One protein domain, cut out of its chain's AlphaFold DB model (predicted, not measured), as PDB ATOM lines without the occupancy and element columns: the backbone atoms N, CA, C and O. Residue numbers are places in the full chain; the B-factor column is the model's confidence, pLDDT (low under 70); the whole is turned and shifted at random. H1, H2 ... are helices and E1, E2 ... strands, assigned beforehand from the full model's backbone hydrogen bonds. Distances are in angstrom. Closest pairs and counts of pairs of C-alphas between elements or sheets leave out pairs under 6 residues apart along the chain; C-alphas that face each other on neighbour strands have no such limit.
ATOM      1  N   VAL A   6     101.555  71.905  18.765       98.12
ATOM      2  CA  VAL A   6     100.936  73.239  18.748       98.12
ATOM      3  C   VAL A   6     101.782  74.172  17.886       98.12
ATOM      4  O   VAL A   6     102.945  74.416  18.174       98.12
ATOM      5  N   ARG A   7     101.203  74.686  16.799       97.19
ATOM      6  CA  ARG A   7     101.971  75.384  15.753       97.19
ATOM      7  C   ARG A   7     102.220  76.860  16.036       97.19
ATOM      8  O   ARG A   7     103.305  77.363  15.757       97.19
ATOM      9  N   ASP A   8     101.198  77.566  16.513       96.38
ATOM     10  CA  ASP A   8     101.246  79.014  16.735       96.38
ATOM     11  C   ASP A   8     100.139  79.467  17.704       96.38
ATOM     12  O   ASP A   8      99.229  78.704  18.036       96.38
ATOM     13  N   LEU A   9     100.193  80.737  18.099       96.38
ATOM     14  CA  LEU A   9      99.162  81.442  18.852       96.38
ATOM     15  C   LEU A   9      98.425  82.423  17.936       96.38
ATOM     16  O   LEU A   9      99.037  83.175  17.177       96.38
ATOM     17  N   SER A  10      97.097  82.485  18.041       93.19
ATOM     18  CA  SER A  10      96.335  83.561  17.389       93.19
ATOM     19  C   SER A  10      96.515  84.888  18.134       93.19
ATOM     20  O   SER A  10      96.809  84.893  19.328       93.19
ATOM     21  N   GLU A  11      96.292  86.022  17.469       93.25
ATOM     22  CA  GLU A  11      96.342  87.345  18.123       93.25
ATOM     23  C   GLU A  11      95.385  87.451  19.317       93.25
ATOM     24  O   GLU A  11      95.734  88.043  20.334       93.25
ATOM     25  N   LYS A  12      94.225  86.784  19.242       93.44
ATOM     26  CA  LYS A  12      93.208  86.744  20.307       93.44
ATOM     27  C   LYS A  12      93.692  86.103  21.610       93.44
ATOM     28  O   LYS A  12      93.035  86.239  22.633       93.44
ATOM     29  N   THR A  13      94.809  85.377  21.580       94.75
ATOM     30  CA  THR A  13      95.423  84.827  22.800       94.75
ATOM     31  C   THR A  13      96.168  85.889  23.603       94.75
ATOM     32  O   THR A  13      96.488  85.649  24.762       94.75
ATOM     33  N   HIS A  14      96.496  87.033  22.988       96.19
ATOM     34  CA  HIS A  14      97.372  88.052  23.565       96.19
ATOM     35  C   HIS A  14      98.711  87.473  24.064       96.19
ATOM     36  O   HIS A  14      99.234  87.887  25.090       96.19
ATOM     37  N   GLY A  15      99.243  86.469  23.352       97.38
ATOM     38  CA  GLY A  15     100.491  85.785  23.709       97.38
ATOM     39  C   GLY A  15     100.339  84.743  24.820       97.38
ATOM     40  O   GLY A  15     101.294  84.036  25.123       97.38
ATOM     41  N   ASN A  16      99.155  84.593  25.409       97.88
ATOM     42  CA  ASN A  16      98.923  83.621  26.462       97.88
ATOM     43  C   ASN A  16      98.849  82.193  25.893       97.88
ATOM     44  O   ASN A  16      97.940  81.864  25.130       97.88
ATOM     45  N   ALA A  17      99.792  81.339  26.289       97.94
ATOM     46  CA  ALA A  17      99.912  79.955  25.831       97.94
ATOM     47  C   ALA A  17      99.484  78.942  26.904       97.94
ATOM     48  O   ALA A  17     100.000  77.830  26.964       97.94
ATOM     49  N   THR A  18      98.567  79.324  27.790       97.81
ATOM     50  CA  THR A  18      98.075  78.467  28.873       97.81
ATOM     51  C   THR A  18      97.648  77.085  28.360       97.81
ATOM     52  O   THR A  18      96.809  76.975  27.466       97.81
ATOM     53  N   GLY A  19      98.238  76.029  28.930       96.94
ATOM     54  CA  GLY A  19      97.998  74.636  28.540       96.94
ATOM     55  C   GLY A  19      98.949  74.093  27.467       96.94
ATOM     56  O   GLY A  19      98.861  72.910  27.140       96.94
ATOM     57  N   ILE A  20      99.881  74.900  26.945       98.06
ATOM     58  CA  ILE A  20     100.862  74.450  25.945       98.06
ATOM     59  C   ILE A  20     101.731  73.293  26.438       98.06
ATOM     60  O   ILE A  20     102.083  72.428  25.641       98.06
ATOM     61  N   GLY A  21     102.004  73.219  27.743       97.81
ATOM     62  CA  GLY A  21     102.792  72.134  28.334       97.81
ATOM     63  C   GLY A  21     102.144  70.747  28.247       97.81
ATOM     64  O   GLY A  21     102.788  69.752  28.558       97.81
ATOM     65  N   LEU A  22     100.887  70.655  27.797       96.56
ATOM     66  CA  LEU A  22     100.225  69.385  27.475       96.56
ATOM     67  C   LEU A  22     100.599  68.853  26.080       96.56
ATOM     68  O   LEU A  22     100.226  67.733  25.723       96.56
ATOM     69  N   ALA A  23     101.294  69.653  25.268       98.12
ATOM     70  CA  ALA A  23     101.783  69.254  23.960       98.12
ATOM     71  C   ALA A  23     103.156  68.578  24.052       98.12
ATOM     72  O   ALA A  23     103.959  68.880  24.929       98.12
ATOM     73  N   GLY A  24     103.440  67.683  23.103       98.25
ATOM     74  CA  GLY A  24     104.776  67.102  22.960       98.25
ATOM     75  C   GLY A  24     105.728  68.041  22.223       98.25
ATOM     76  O   GLY A  24     106.901  68.133  22.576       98.25
ATOM     77  N   PHE A  25     105.201  68.767  21.231       98.75
ATOM     78  CA  PHE A  25     105.980  69.658  20.382       98.75
ATOM     79  C   PHE A  25     105.326  71.026  20.187       98.75
ATOM     80  O   PHE A  25     104.099  71.168  20.202       98.75
ATOM     81  N   THR A  26     106.165  72.023  19.929       98.75
ATOM     82  CA  THR A  26     105.764  73.355  19.472       98.75
ATOM     83  C   THR A  26     106.789  73.924  18.484       98.75
ATOM     84  O   THR A  26     107.748  73.246  18.119       98.75
ATOM     85  N   THR A  27     106.595  75.155  18.014       98.62
ATOM     86  CA  THR A  27     107.591  75.879  17.209       98.62
ATOM     87  C   THR A  27     108.362  76.887  18.057       98.62
ATOM     88  O   THR A  27     107.815  77.489  18.986       98.62
ATOM     89  N   THR A  28     109.620  77.156  17.696       98.50
ATOM     90  CA  THR A  28     110.403  78.246  18.299       98.50
ATOM     91  C   THR A  28     109.708  79.595  18.090       98.50
ATOM     92  O   THR A  28     109.722  80.448  18.979       98.50
ATOM     93  N   ARG A  29     109.032  79.781  16.947       97.62
ATOM     94  CA  ARG A  29     108.211  80.969  16.668       97.62
ATOM     95  C   ARG A  29     107.118  81.170  17.718       97.62
ATOM     96  O   ARG A  29     106.961  82.289  18.205       97.62
ATOM     97  N   LEU A  30     106.397  80.110  18.093       98.25
ATOM     98  CA  LEU A  30     105.390  80.180  19.150       98.25
ATOM     99  C   LEU A  30     106.037  80.577  20.478       98.25
ATOM    100  O   LEU A  30     105.591  81.534  21.104       98.25
ATOM    101  N   VAL A  31     107.116  79.893  20.873       98.50
ATOM    102  CA  VAL A  31     107.824  80.171  22.136       98.50
ATOM    103  C   VAL A  31     108.272  81.633  22.217       98.50
ATOM    104  O   VAL A  31     108.077  82.266  23.249       98.50
ATOM    105  N   ARG A  32     108.791  82.205  21.122       98.12
ATOM    106  CA  ARG A  32     109.176  83.629  21.053       98.12
ATOM    107  C   ARG A  32     107.981  84.589  21.151       98.12
ATOM    108  O   ARG A  32     108.146  85.699  21.644       98.12
ATOM    109  N   LYS A  33     106.799  84.190  20.670       97.88
ATOM    110  CA  LYS A  33     105.557  84.987  20.714       97.88
ATOM    111  C   LYS A  33     104.842  84.912  22.068       97.88
ATOM    112  O   LYS A  33     103.993  85.752  22.361       97.88
ATOM    113  N   MET A  34     105.141  83.888  22.859       98.38
ATOM    114  CA  MET A  34     104.482  83.630  24.131       98.38
ATOM    115  C   MET A  34     104.775  84.738  25.152       98.38
ATOM    116  O   MET A  34     105.928  85.011  25.482       98.38
ATOM    117  N   ASP A  35     103.722  85.302  25.741       98.50
ATOM    118  CA  ASP A  35     103.818  86.005  27.017       98.50
ATOM    119  C   ASP A  35     103.926  84.949  28.121       98.50
ATOM    120  O   ASP A  35     102.935  84.391  28.616       98.50
ATOM    121  N   TYR A  36     105.168  84.634  28.478       98.06
ATOM    122  CA  TYR A  36     105.449  83.621  29.482       98.06
ATOM    123  C   TYR A  36     104.890  84.005  30.855       98.06
ATOM    124  O   TYR A  36     104.391  83.146  31.580       98.06
ATOM    125  N   ARG A  37     104.899  85.295  31.211       98.19
ATOM    126  CA  ARG A  37     104.405  85.753  32.514       98.19
ATOM    127  C   ARG A  37     102.897  85.548  32.620       98.19
ATOM    128  O   ARG A  37     102.442  84.979  33.610       98.19
ATOM    129  N   ALA A  38     102.135  85.966  31.610       98.38
ATOM    130  CA  ALA A  38     100.689  85.755  31.570       98.38
ATOM    131  C   ALA A  38     100.336  84.259  31.577       98.38
ATOM    132  O   ALA A  38      99.430  83.832  32.294       98.38
ATOM    133  N   THR A  39     101.096  83.456  30.830       98.44
ATOM    134  CA  THR A  39     100.940  81.996  30.779       98.44
ATOM    135  C   THR A  39     101.152  81.361  32.158       98.44
ATOM    136  O   THR A  39     100.302  80.599  32.622       98.44
ATOM    137  N   VAL A  40     102.240  81.715  32.852       98.44
ATOM    138  CA  VAL A  40     102.552  81.214  34.200       98.44
ATOM    139  C   VAL A  40     101.494  81.641  35.212       98.44
ATOM    140  O   VAL A  40     101.007  80.795  35.954       98.44
ATOM    141  N   ILE A  41     101.100  82.918  35.235       98.50
ATOM    142  CA  ILE A  41     100.089  83.416  36.182       98.50
ATOM    143  C   ILE A  41      98.781  82.636  36.029       98.50
ATOM    144  O   ILE A  41      98.231  82.168  37.026       98.50
ATOM    145  N   ASN A  42      98.312  82.440  34.796       98.38
ATOM    146  CA  ASN A  42      97.079  81.704  34.536       98.38
ATOM    147  C   ASN A  42      97.179  80.234  34.954       98.38
ATOM    148  O   ASN A  42      96.280  79.727  35.623       98.38
ATOM    149  N   CYS A  43      98.280  79.562  34.610       98.50
ATOM    150  CA  CYS A  43      98.507  78.166  34.987       98.50
ATOM    151  C   CYS A  43      98.594  77.985  36.513       98.50
ATOM    152  O   CYS A  43      98.007  77.051  37.056       98.50
ATOM    153  N   LEU A  44      99.275  78.893  37.223       98.38
ATOM    154  CA  LEU A  44      99.369  78.861  38.687       98.38
ATOM    155  C   LEU A  44      98.027  79.155  39.358       98.38
ATOM    156  O   LEU A  44      97.652  78.456  40.295       98.38
ATOM    157  N   THR A  45      97.282  80.140  38.853       98.25
ATOM    158  CA  THR A  45      95.942  80.484  39.362       98.25
ATOM    159  C   THR A  45      94.982  79.308  39.222       98.25
ATOM    160  O   THR A  45      94.167  79.054  40.103       98.25
ATOM    161  N   ALA A  46      95.108  78.556  38.131       97.56
ATOM    162  CA  ALA A  46      94.309  77.369  37.877       97.56
ATOM    163  C   ALA A  46      94.870  76.081  38.522       97.56
ATOM    164  O   ALA A  46      94.296  75.010  38.336       97.56
ATOM    165  N   GLY A  47      95.971  76.159  39.281       97.88
ATOM    166  CA  GLY A  47      96.528  75.031  40.034       97.88
ATOM    167  C   GLY A  47      97.279  73.984  39.203       97.88
ATOM    168  O   GLY A  47      97.504  72.881  39.696       97.88
ATOM    169  N   TYR A  48      97.686  74.293  37.966       97.56
ATOM    170  CA  TYR A  48      98.427  73.368  37.098       97.56
ATOM    171  C   TYR A  48      99.708  74.013  36.523       97.56
ATOM    172  O   TYR A  48      99.742  74.476  35.386       97.56
ATOM    173  N   PRO A  49     100.834  74.035  37.259       97.56
ATOM    174  CA  PRO A  49     102.078  74.635  36.757       97.56
ATOM    175  C   PRO A  49     102.616  73.956  35.486       97.56
ATOM    176  O   PRO A  49     103.236  74.610  34.650       97.56
ATOM    177  N   THR A  50     102.336  72.662  35.302       98.25
ATOM    178  CA  THR A  50     102.756  71.886  34.124       98.25
ATOM    179  C   THR A  50     102.198  72.437  32.816       98.25
ATOM    180  O   THR A  50     102.806  72.249  31.769       98.25
ATOM    181  N   GLY A  51     101.084  73.175  32.847       97.69
ATOM    182  CA  GLY A  51     100.510  73.788  31.649       97.69
ATOM    183  C   GLY A  51     101.344  74.920  31.057       97.69
ATOM    184  O   GLY A  51     101.121  75.275  29.902       97.69
ATOM    185  N   ALA A  52     102.302  75.456  31.820       98.19
ATOM    186  CA  ALA A  52     103.249  76.469  31.369       98.19
ATOM    187  C   ALA A  52     104.599  75.878  30.925       98.19
ATOM    188  O   ALA A  52     105.499  76.634  30.559       98.19
ATOM    189  N   PHE A  53     104.775  74.549  30.971       98.31
ATOM    190  CA  PHE A  53     106.006  73.917  30.494       98.31
ATOM    191  C   PHE A  53     106.197  74.183  29.002       98.31
ATOM    192  O   PHE A  53     105.233  74.189  28.238       98.31
ATOM    193  N   ILE A  54     107.448  74.392  28.593       98.38
ATOM    194  CA  ILE A  54     107.807  74.600  27.189       98.38
ATOM    195  C   ILE A  54     108.018  73.221  26.543       98.38
ATOM    196  O   ILE A  54     108.925  72.503  26.970       98.38
ATOM    197  N   PRO A  55     107.210  72.828  25.536       98.44
ATOM    198  CA  PRO A  55     107.427  71.586  24.797       98.44
ATOM    199  C   PRO A  55     108.726  71.615  23.988       98.44
ATOM    200  O   PRO A  55     109.285  72.683  23.730       98.44
ATOM    201  N   VAL A  56     109.167  70.451  23.500       98.62
ATOM    202  CA  VAL A  56     110.281  70.380  22.538       98.62
ATOM    203  C   VAL A  56     109.931  71.227  21.313       98.62
ATOM    204  O   VAL A  56     108.816  71.135  20.793       98.62
ATOM    205  N   HIS A  57     110.852  72.073  20.852       98.69
ATOM    206  CA  HIS A  57     110.563  73.009  19.772       98.69
ATOM    207  C   HIS A  57     111.673  73.102  18.728       98.69
ATOM    208  O   HIS A  57     112.856  73.057  19.054       98.69
ATOM    209  N   PHE A  58     111.252  73.268  17.473       98.69
ATOM    210  CA  PHE A  58     112.113  73.472  16.304       98.69
ATOM    211  C   PHE A  58     111.694  74.738  15.545       98.69
ATOM    212  O   PHE A  58     110.640  75.318  15.827       98.69
ATOM    213  N   GLU A  59     112.513  75.198  14.598       98.12
ATOM    214  CA  GLU A  59     112.237  76.439  13.862       98.12
ATOM    215  C   GLU A  59     111.090  76.269  12.849       98.12
ATOM    216  O   GLU A  59     110.315  77.208  12.648       98.12
ATOM    217  N   THR A  60     110.929  75.076  12.265       98.56
ATOM    218  CA  THR A  60     109.949  74.816  11.196       98.56
ATOM    219  C   THR A  60     108.950  73.705  11.532       98.56
ATOM    220  O   THR A  60     109.253  72.760  12.262       98.56
ATOM    221  N   ASP A  61     107.744  73.775  10.950       98.50
ATOM    222  CA  ASP A  61     106.762  72.683  11.077       98.50
ATOM    223  C   ASP A  61     107.301  71.362  10.507       98.50
ATOM    224  O   ASP A  61     106.948  70.297  11.010       98.50
ATOM    225  N   ARG A  62     108.137  71.416   9.460       98.00
ATOM    226  CA  ARG A  62     108.758  70.230   8.859       98.00
ATOM    227  C   ARG A  62     109.645  69.490   9.856       98.00
ATOM    228  O   ARG A  62     109.437  68.300  10.040       98.00
ATOM    229  N   GLU A  63     110.548  70.185  10.543       98.50
ATOM    230  CA  GLU A  63     111.412  69.566  11.563       98.50
ATOM    231  C   GLU A  63     110.597  68.923  12.691       98.50
ATOM    232  O   GLU A  63     110.899  67.812  13.126       98.50
ATOM    233  N   VAL A  64     109.524  69.591  13.138       98.50
ATOM    234  CA  VAL A  64     108.625  69.025  14.152       98.50
ATOM    235  C   VAL A  64     107.943  67.755  13.642       98.50
ATOM    236  O   VAL A  64     107.863  66.770  14.374       98.50
ATOM    237  N   LEU A  65     107.426  67.769  12.409       96.94
ATOM    238  CA  LEU A  65     106.765  66.607  11.819       96.94
ATOM    239  C   LEU A  65     107.740  65.449  11.611       96.94
ATOM    240  O   LEU A  65     107.383  64.323  11.941       96.94
ATOM    241  N   ASP A  66     108.954  65.719  11.136       96.56
ATOM    242  CA  ASP A  66     109.989  64.705  10.939       96.56
ATOM    243  C   ASP A  66     110.347  64.037  12.280       96.56
ATOM    244  O   ASP A  66     110.325  62.809  12.385       96.56
ATOM    245  N   ALA A  67     110.557  64.828  13.341       97.94
ATOM    246  CA  ALA A  67     110.826  64.316  14.686       97.94
ATOM    247  C   ALA A  67     109.629  63.558  15.295       97.94
ATOM    248  O   ALA A  67     109.787  62.519  15.937       97.94
ATOM    249  N   ALA A  68     108.405  64.056  15.108       97.19
ATOM    250  CA  ALA A  68     107.211  63.398  15.628       97.19
ATOM    251  C   ALA A  68     106.943  62.066  14.909       97.19
ATOM    252  O   ALA A  68     106.619  61.069  15.556       97.19
ATOM    253  N   LEU A  69     107.098  62.029  13.583       95.19
ATOM    254  CA  LEU A  69     106.895  60.825  12.782       95.19
ATOM    255  C   LEU A  69     108.003  59.795  12.999       95.19
ATOM    256  O   LEU A  69     107.697  58.606  12.990       95.19
ATOM    257  N   SER A  70     109.242  60.206  13.288       95.38
ATOM    258  CA  SER A  70     110.304  59.264  13.667       95.38
ATOM    259  C   SER A  70     110.039  58.589  15.015       95.38
ATOM    260  O   SER A  70     110.430  57.444  15.211       95.38
ATOM    261  N   ILE A  71     109.370  59.278  15.947       95.94
ATOM    262  CA  ILE A  71     108.953  58.709  17.239       95.94
ATOM    263  C   ILE A  71     107.741  57.788  17.075       95.94
ATOM    264  O   ILE A  71     107.661  56.748  17.727       95.94
ATOM    265  N   VAL A  72     106.770  58.185  16.247       94.31
ATOM    266  CA  VAL A  72     105.593  57.351  15.955       94.31
ATOM    267  C   VAL A  72     105.994  56.098  15.179       94.31
ATOM    268  O   VAL A  72     105.406  55.052  15.436       94.31
ATOM    269  N   ALA A  73     106.977  56.217  14.282       92.94
ATOM    270  CA  ALA A  73     107.549  55.144  13.474       92.94
ATOM    271  C   ALA A  73     106.474  54.253  12.818       92.94
ATOM    272  O   ALA A  73     106.369  53.074  13.156       92.94
ATOM    273  N   PRO A  74     105.628  54.807  11.926       90.12
ATOM    274  CA  PRO A  74     104.641  54.000  11.215       90.12
ATOM    275  C   PRO A  74     105.341  52.978  10.301       90.12
ATOM    276  O   PRO A  74     106.427  53.260   9.793       90.12
ATOM    277  N   ASP A  75     104.704  51.824  10.068       89.06
ATOM    278  CA  ASP A  75     105.252  50.743   9.226       89.06
ATOM    279  C   ASP A  75     105.628  51.237   7.816       89.06
ATOM    280  O   ASP A  75     106.632  50.819   7.238       89.06
ATOM    281  N   ASP A  76     104.845  52.182   7.290       90.44
ATOM    282  CA  ASP A  76     105.131  52.954   6.087       90.44
ATOM    283  C   ASP A  76     104.587  54.398   6.218       90.44
ATOM    284  O   ASP A  76     103.729  54.667   7.067       90.44
ATOM    285  N   PRO A  77     105.042  55.361   5.389       84.56
ATOM    286  CA  PRO A  77     104.588  56.751   5.479       84.56
ATOM    287  C   PRO A  77     103.066  56.947   5.352       84.56
ATOM    288  O   PRO A  77     102.519  57.871   5.955       84.56
ATOM    289  N   GLY A  78     102.375  56.095   4.591       88.25
ATOM    290  CA  GLY A  78     100.926  56.131   4.395       88.25
ATOM    291  C   GLY A  78     100.132  55.618   5.597       88.25
ATOM    292  O   GLY A  78      98.990  56.035   5.791       88.25
ATOM    293  N   ALA A  79     100.739  54.795   6.456       92.38
ATOM    294  CA  ALA A  79     100.135  54.319   7.701       92.38
ATOM    295  C   ALA A  79     100.114  55.381   8.823       92.38
ATOM    296  O   ALA A  79      99.469  55.189   9.860       92.38
ATOM    297  N   ALA A  80     100.788  56.522   8.636       92.88
ATOM    298  CA  ALA A  80     100.836  57.596   9.621       92.88
ATOM    299  C   ALA A  80      99.441  58.184   9.900       92.88
ATOM    300  O   ALA A  80      98.833  58.857   9.066       92.88
ATOM    301  N   ARG A  81      98.948  57.994  11.128       93.69
ATOM    302  CA  ARG A  81      97.670  58.549  11.593       93.69
ATOM    303  C   ARG A  81      97.839  59.987  12.075       93.69
ATOM    304  O   ARG A  81      98.118  60.239  13.247       93.69
ATOM    305  N   VAL A  82      97.634  60.930  11.161       94.81
ATOM    306  CA  VAL A  82      97.704  62.374  11.417       94.81
ATOM    307  C   VAL A  82      96.317  63.012  11.342       94.81
ATOM    308  O   VAL A  82      95.572  62.792  10.382       94.81
ATOM    309  N   LEU A  83      96.002  63.836  12.345       94.69
ATOM    310  CA  LEU A  83      94.879  64.774  12.357       94.69
ATOM    311  C   LEU A  83      95.415  66.190  12.539       94.69
ATOM    312  O   LEU A  83      96.245  66.438  13.417       94.69
ATOM    313  N   ARG A  84      94.894  67.128  11.754       95.75
ATOM    314  CA  ARG A  84      95.233  68.544  11.841       95.75
ATOM    315  C   ARG A  84      93.960  69.368  11.955       95.75
ATOM    316  O   ARG A  84      93.057  69.273  11.131       95.75
ATOM    317  N   ILE A  85      93.919  70.200  12.986       94.88
ATOM    318  CA  ILE A  85      92.803  71.098  13.279       94.88
ATOM    319  C   ILE A  85      93.268  72.545  13.162       94.88
ATOM    320  O   ILE A  85      94.455  72.840  13.326       94.88
ATOM    321  N   ARG A  86      92.336  73.465  12.900       93.12
ATOM    322  CA  ARG A  86      92.656  74.896  12.855       93.12
ATOM    323  C   ARG A  86      92.990  75.442  14.242       93.12
ATOM    324  O   ARG A  86      93.961  76.178  14.391       93.12
ATOM    325  N   ASN A  87      92.152  75.131  15.226       92.44
ATOM    326  CA  ASN A  87      92.304  75.494  16.632       92.44
ATOM    327  C   ASN A  87      91.329  74.656  17.479       92.44
ATOM    328  O   ASN A  87      90.467  73.968  16.944       92.44
ATOM    329  N   THR A  88      91.458  74.727  18.800       90.31
ATOM    330  CA  THR A  88      90.640  73.949  19.744       90.31
ATOM    331  C   THR A  88      89.194  74.435  19.881       90.31
ATOM    332  O   THR A  88      88.389  73.722  20.470       90.31
ATOM    333  N   LEU A  89      88.851  75.613  19.347       91.69
ATOM    334  CA  LEU A  89      87.489  76.160  19.367       91.69
ATOM    335  C   LEU A  89      86.665  75.747  18.139       91.69
ATOM    336  O   LEU A  89      85.446  75.856  18.169       91.69
ATOM    337  N   GLN A  90      87.313  75.299  17.060       90.62
ATOM    338  CA  GLN A  90      86.669  74.941  15.795       90.62
ATOM    339  C   GLN A  90      87.068  73.515  15.405       90.62
ATOM    340  O   GLN A  90      88.110  73.305  14.781       90.62
ATOM    341  N   LEU A  91      86.246  72.541  15.806       91.00
ATOM    342  CA  LEU A  91      86.493  71.104  15.605       91.00
ATOM    343  C   LEU A  91      85.567  70.455  14.566       91.00
ATOM    344  O   LEU A  91      85.654  69.254  14.338       91.00
ATOM    345  N   GLU A  92      84.695  71.240  13.936       91.00
ATOM    346  CA  GLU A  92      83.752  70.771  12.911       91.00
ATOM    347  C   GLU A  92      84.463  70.366  11.614       91.00
ATOM    348  O   GLU A  92      84.022  69.455  10.917       91.00
ATOM    349  N   ILE A  93      85.581  71.029  11.301       92.19
ATOM    350  CA  ILE A  93      86.363  70.811  10.084       92.19
ATOM    351  C   ILE A  93      87.805  70.490  10.467       92.19
ATOM    352  O   ILE A  93      88.481  71.267  11.146       92.19
ATOM    353  N   VAL A  94      88.281  69.337   9.999       93.19
ATOM    354  CA  VAL A  94      89.623  68.815  10.271       93.19
ATOM    355  C   VAL A  94      90.234  68.245   8.995       93.19
ATOM    356  O   VAL A  94      89.527  67.733   8.131       93.19
ATOM    357  N   GLU A  95      91.559  68.297   8.886       94.19
ATOM    358  CA  GLU A  95      92.297  67.506   7.904       94.19
ATOM    359  C   GLU A  95      92.690  66.175   8.548       94.19
ATOM    360  O   GLU A  95      93.277  66.145   9.633       94.19
ATOM    361  N   ALA A  96      92.370  65.072   7.877       93.81
ATOM    362  CA  ALA A  96      92.720  63.727   8.302       93.81
ATOM    363  C   ALA A  96      93.563  63.045   7.226       93.81
ATOM    364  O   ALA A  96      93.232  63.094   6.044       93.81
ATOM    365  N   SER A  97      94.643  62.394   7.651       94.62
ATOM    366  CA  SER A  97      95.342  61.408   6.819       94.62
ATOM    367  C   SER A  97      94.392  60.285   6.394       94.62
ATOM    368  O   SER A  97      93.442  59.959   7.113       94.62
ATOM    369  N   GLU A  98      94.684  59.640   5.266       93.38
ATOM    370  CA  GLU A  98      93.910  58.488   4.788       93.38
ATOM    371  C   GLU A  98      93.880  57.363   5.832       93.38
ATOM    372  O   GLU A  98      92.820  56.809   6.118       93.38
ATOM    373  N   ALA A  99      95.004  57.098   6.510       93.06
ATOM    374  CA  ALA A  99      95.056  56.142   7.614       93.06
ATOM    375  C   ALA A  99      94.162  56.536   8.802       93.06
ATOM    376  O   ALA A  99      93.571  55.660   9.438       93.06
ATOM    377  N   CYS A 100      94.037  57.829   9.127       92.00
ATOM    378  CA  CYS A 100      93.086  58.292  10.143       92.00
ATOM    379  C   CYS A 100      91.635  58.090   9.715       92.00
ATOM    380  O   CYS A 100      90.829  57.687  10.551       92.00
ATOM    381  N   TRP A 101      91.317  58.375   8.452       91.00
ATOM    382  CA  TRP A 101      89.973  58.235   7.901       91.00
ATOM    383  C   TRP A 101      89.526  56.770   7.859       91.00
ATOM    384  O   TRP A 101      88.488  56.421   8.414       91.00
ATOM    385  N   ASN A 102      90.358  55.896   7.288       90.25
ATOM    386  CA  ASN A 102      90.041  54.478   7.094       90.25
ATOM    387  C   ASN A 102      89.961  53.692   8.412       90.25
ATOM    388  O   ASN A 102      89.230  52.712   8.499       90.25
ATOM    389  N   ASN A 103      90.693  54.127   9.444       85.94
ATOM    390  CA  ASN A 103      90.737  53.477  10.761       85.94
ATOM    391  C   ASN A 103      90.046  54.314  11.855       85.94
ATOM    392  O   ASN A 103      90.423  54.260  13.033       85.94
ATOM    393  N   GLY A 104      89.094  55.165  11.463       81.25
ATOM    394  CA  GLY A 104      88.293  55.965  12.383       81.25
ATOM    395  C   GLY A 104      87.316  55.107  13.203       81.25
ATOM    396  O   GLY A 104      86.916  54.031  12.759       81.25
TER     397      GLY A 104
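This is residues 6 to 104 of the 135 residues of an uncharacterized protein of bacterium HR36 (UniProt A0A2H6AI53). Two lobes are joined at one end, and the smaller, the hairpin E3 E4 with H5 near its base, folds back after H4. The larger lobe has a tiny parallel strand pair, E1 and E2, beside H1 and H4, with H2 and H3 at the far end. The 99 printed residues hold five named helices and four named strands, in the order E1 H1 H2 H3 E2 H4 E3 E4 H5, of mixed class. The whole is only just compact, close to loose, with a radius of gyration of the C-alphas of 15.1 A, and only just elongated, spanning 42 by 28 by 24 A.

E3 is residues 83 to 87, 11.8 A long, and E4 residues 90 to 96, 14.8 A. H5 is residues 98 to 102, its last C-alpha at (90.041, 54.478, 7.094). E1 is residues 25 to 27, beginning at C-alpha (105.980, 69.658, 20.382), and E2 residues 56 to 58. H1 is residues 28 to 33, H2 residues 36 to 45, 14.1 A, H3 residues 49 to 52, and H4 residues 61 to 72, 16.1 A.

E3 and E4 form an antiparallel hairpin at 150 degrees, with N 84 and O 95 2.8 A apart, within hydrogen-bond range. The closest C-alphas of E3 and H5, Leu 83 and Cys 100, are 7.1 A apart. E1 and E3 are apart. E1 and E2 are parallel at 36 degrees, with N 26 and O 56 within hydrogen-bond range at 2.9 A. E1, H1 to H3 and E2 make a strand-helix-strand unit, two parallel neighbour strands with helices between them in the chain. The closest C-alphas of E2 and H4, Phe 58 and Val 64, are 6.0 A apart; those of H1 and E2, Thr 28 and His 57, are 5.4 A apart. H2 and H3 touch, closest at the C-alphas of Cys 43 and Pro 49, 5.3 A. In H1, H2, H4 and H5 every O i to N i+4 pair is within hydrogen-bond range; H3 is too short for one.

The C-alphas of Thr 45 and Asp 76, the two farthest apart, are 44.2 A apart. The printed part has no cut. No link is long; H4 to E3, ten residues, is short but not tight. No printed residue is under 70 in pLDDT.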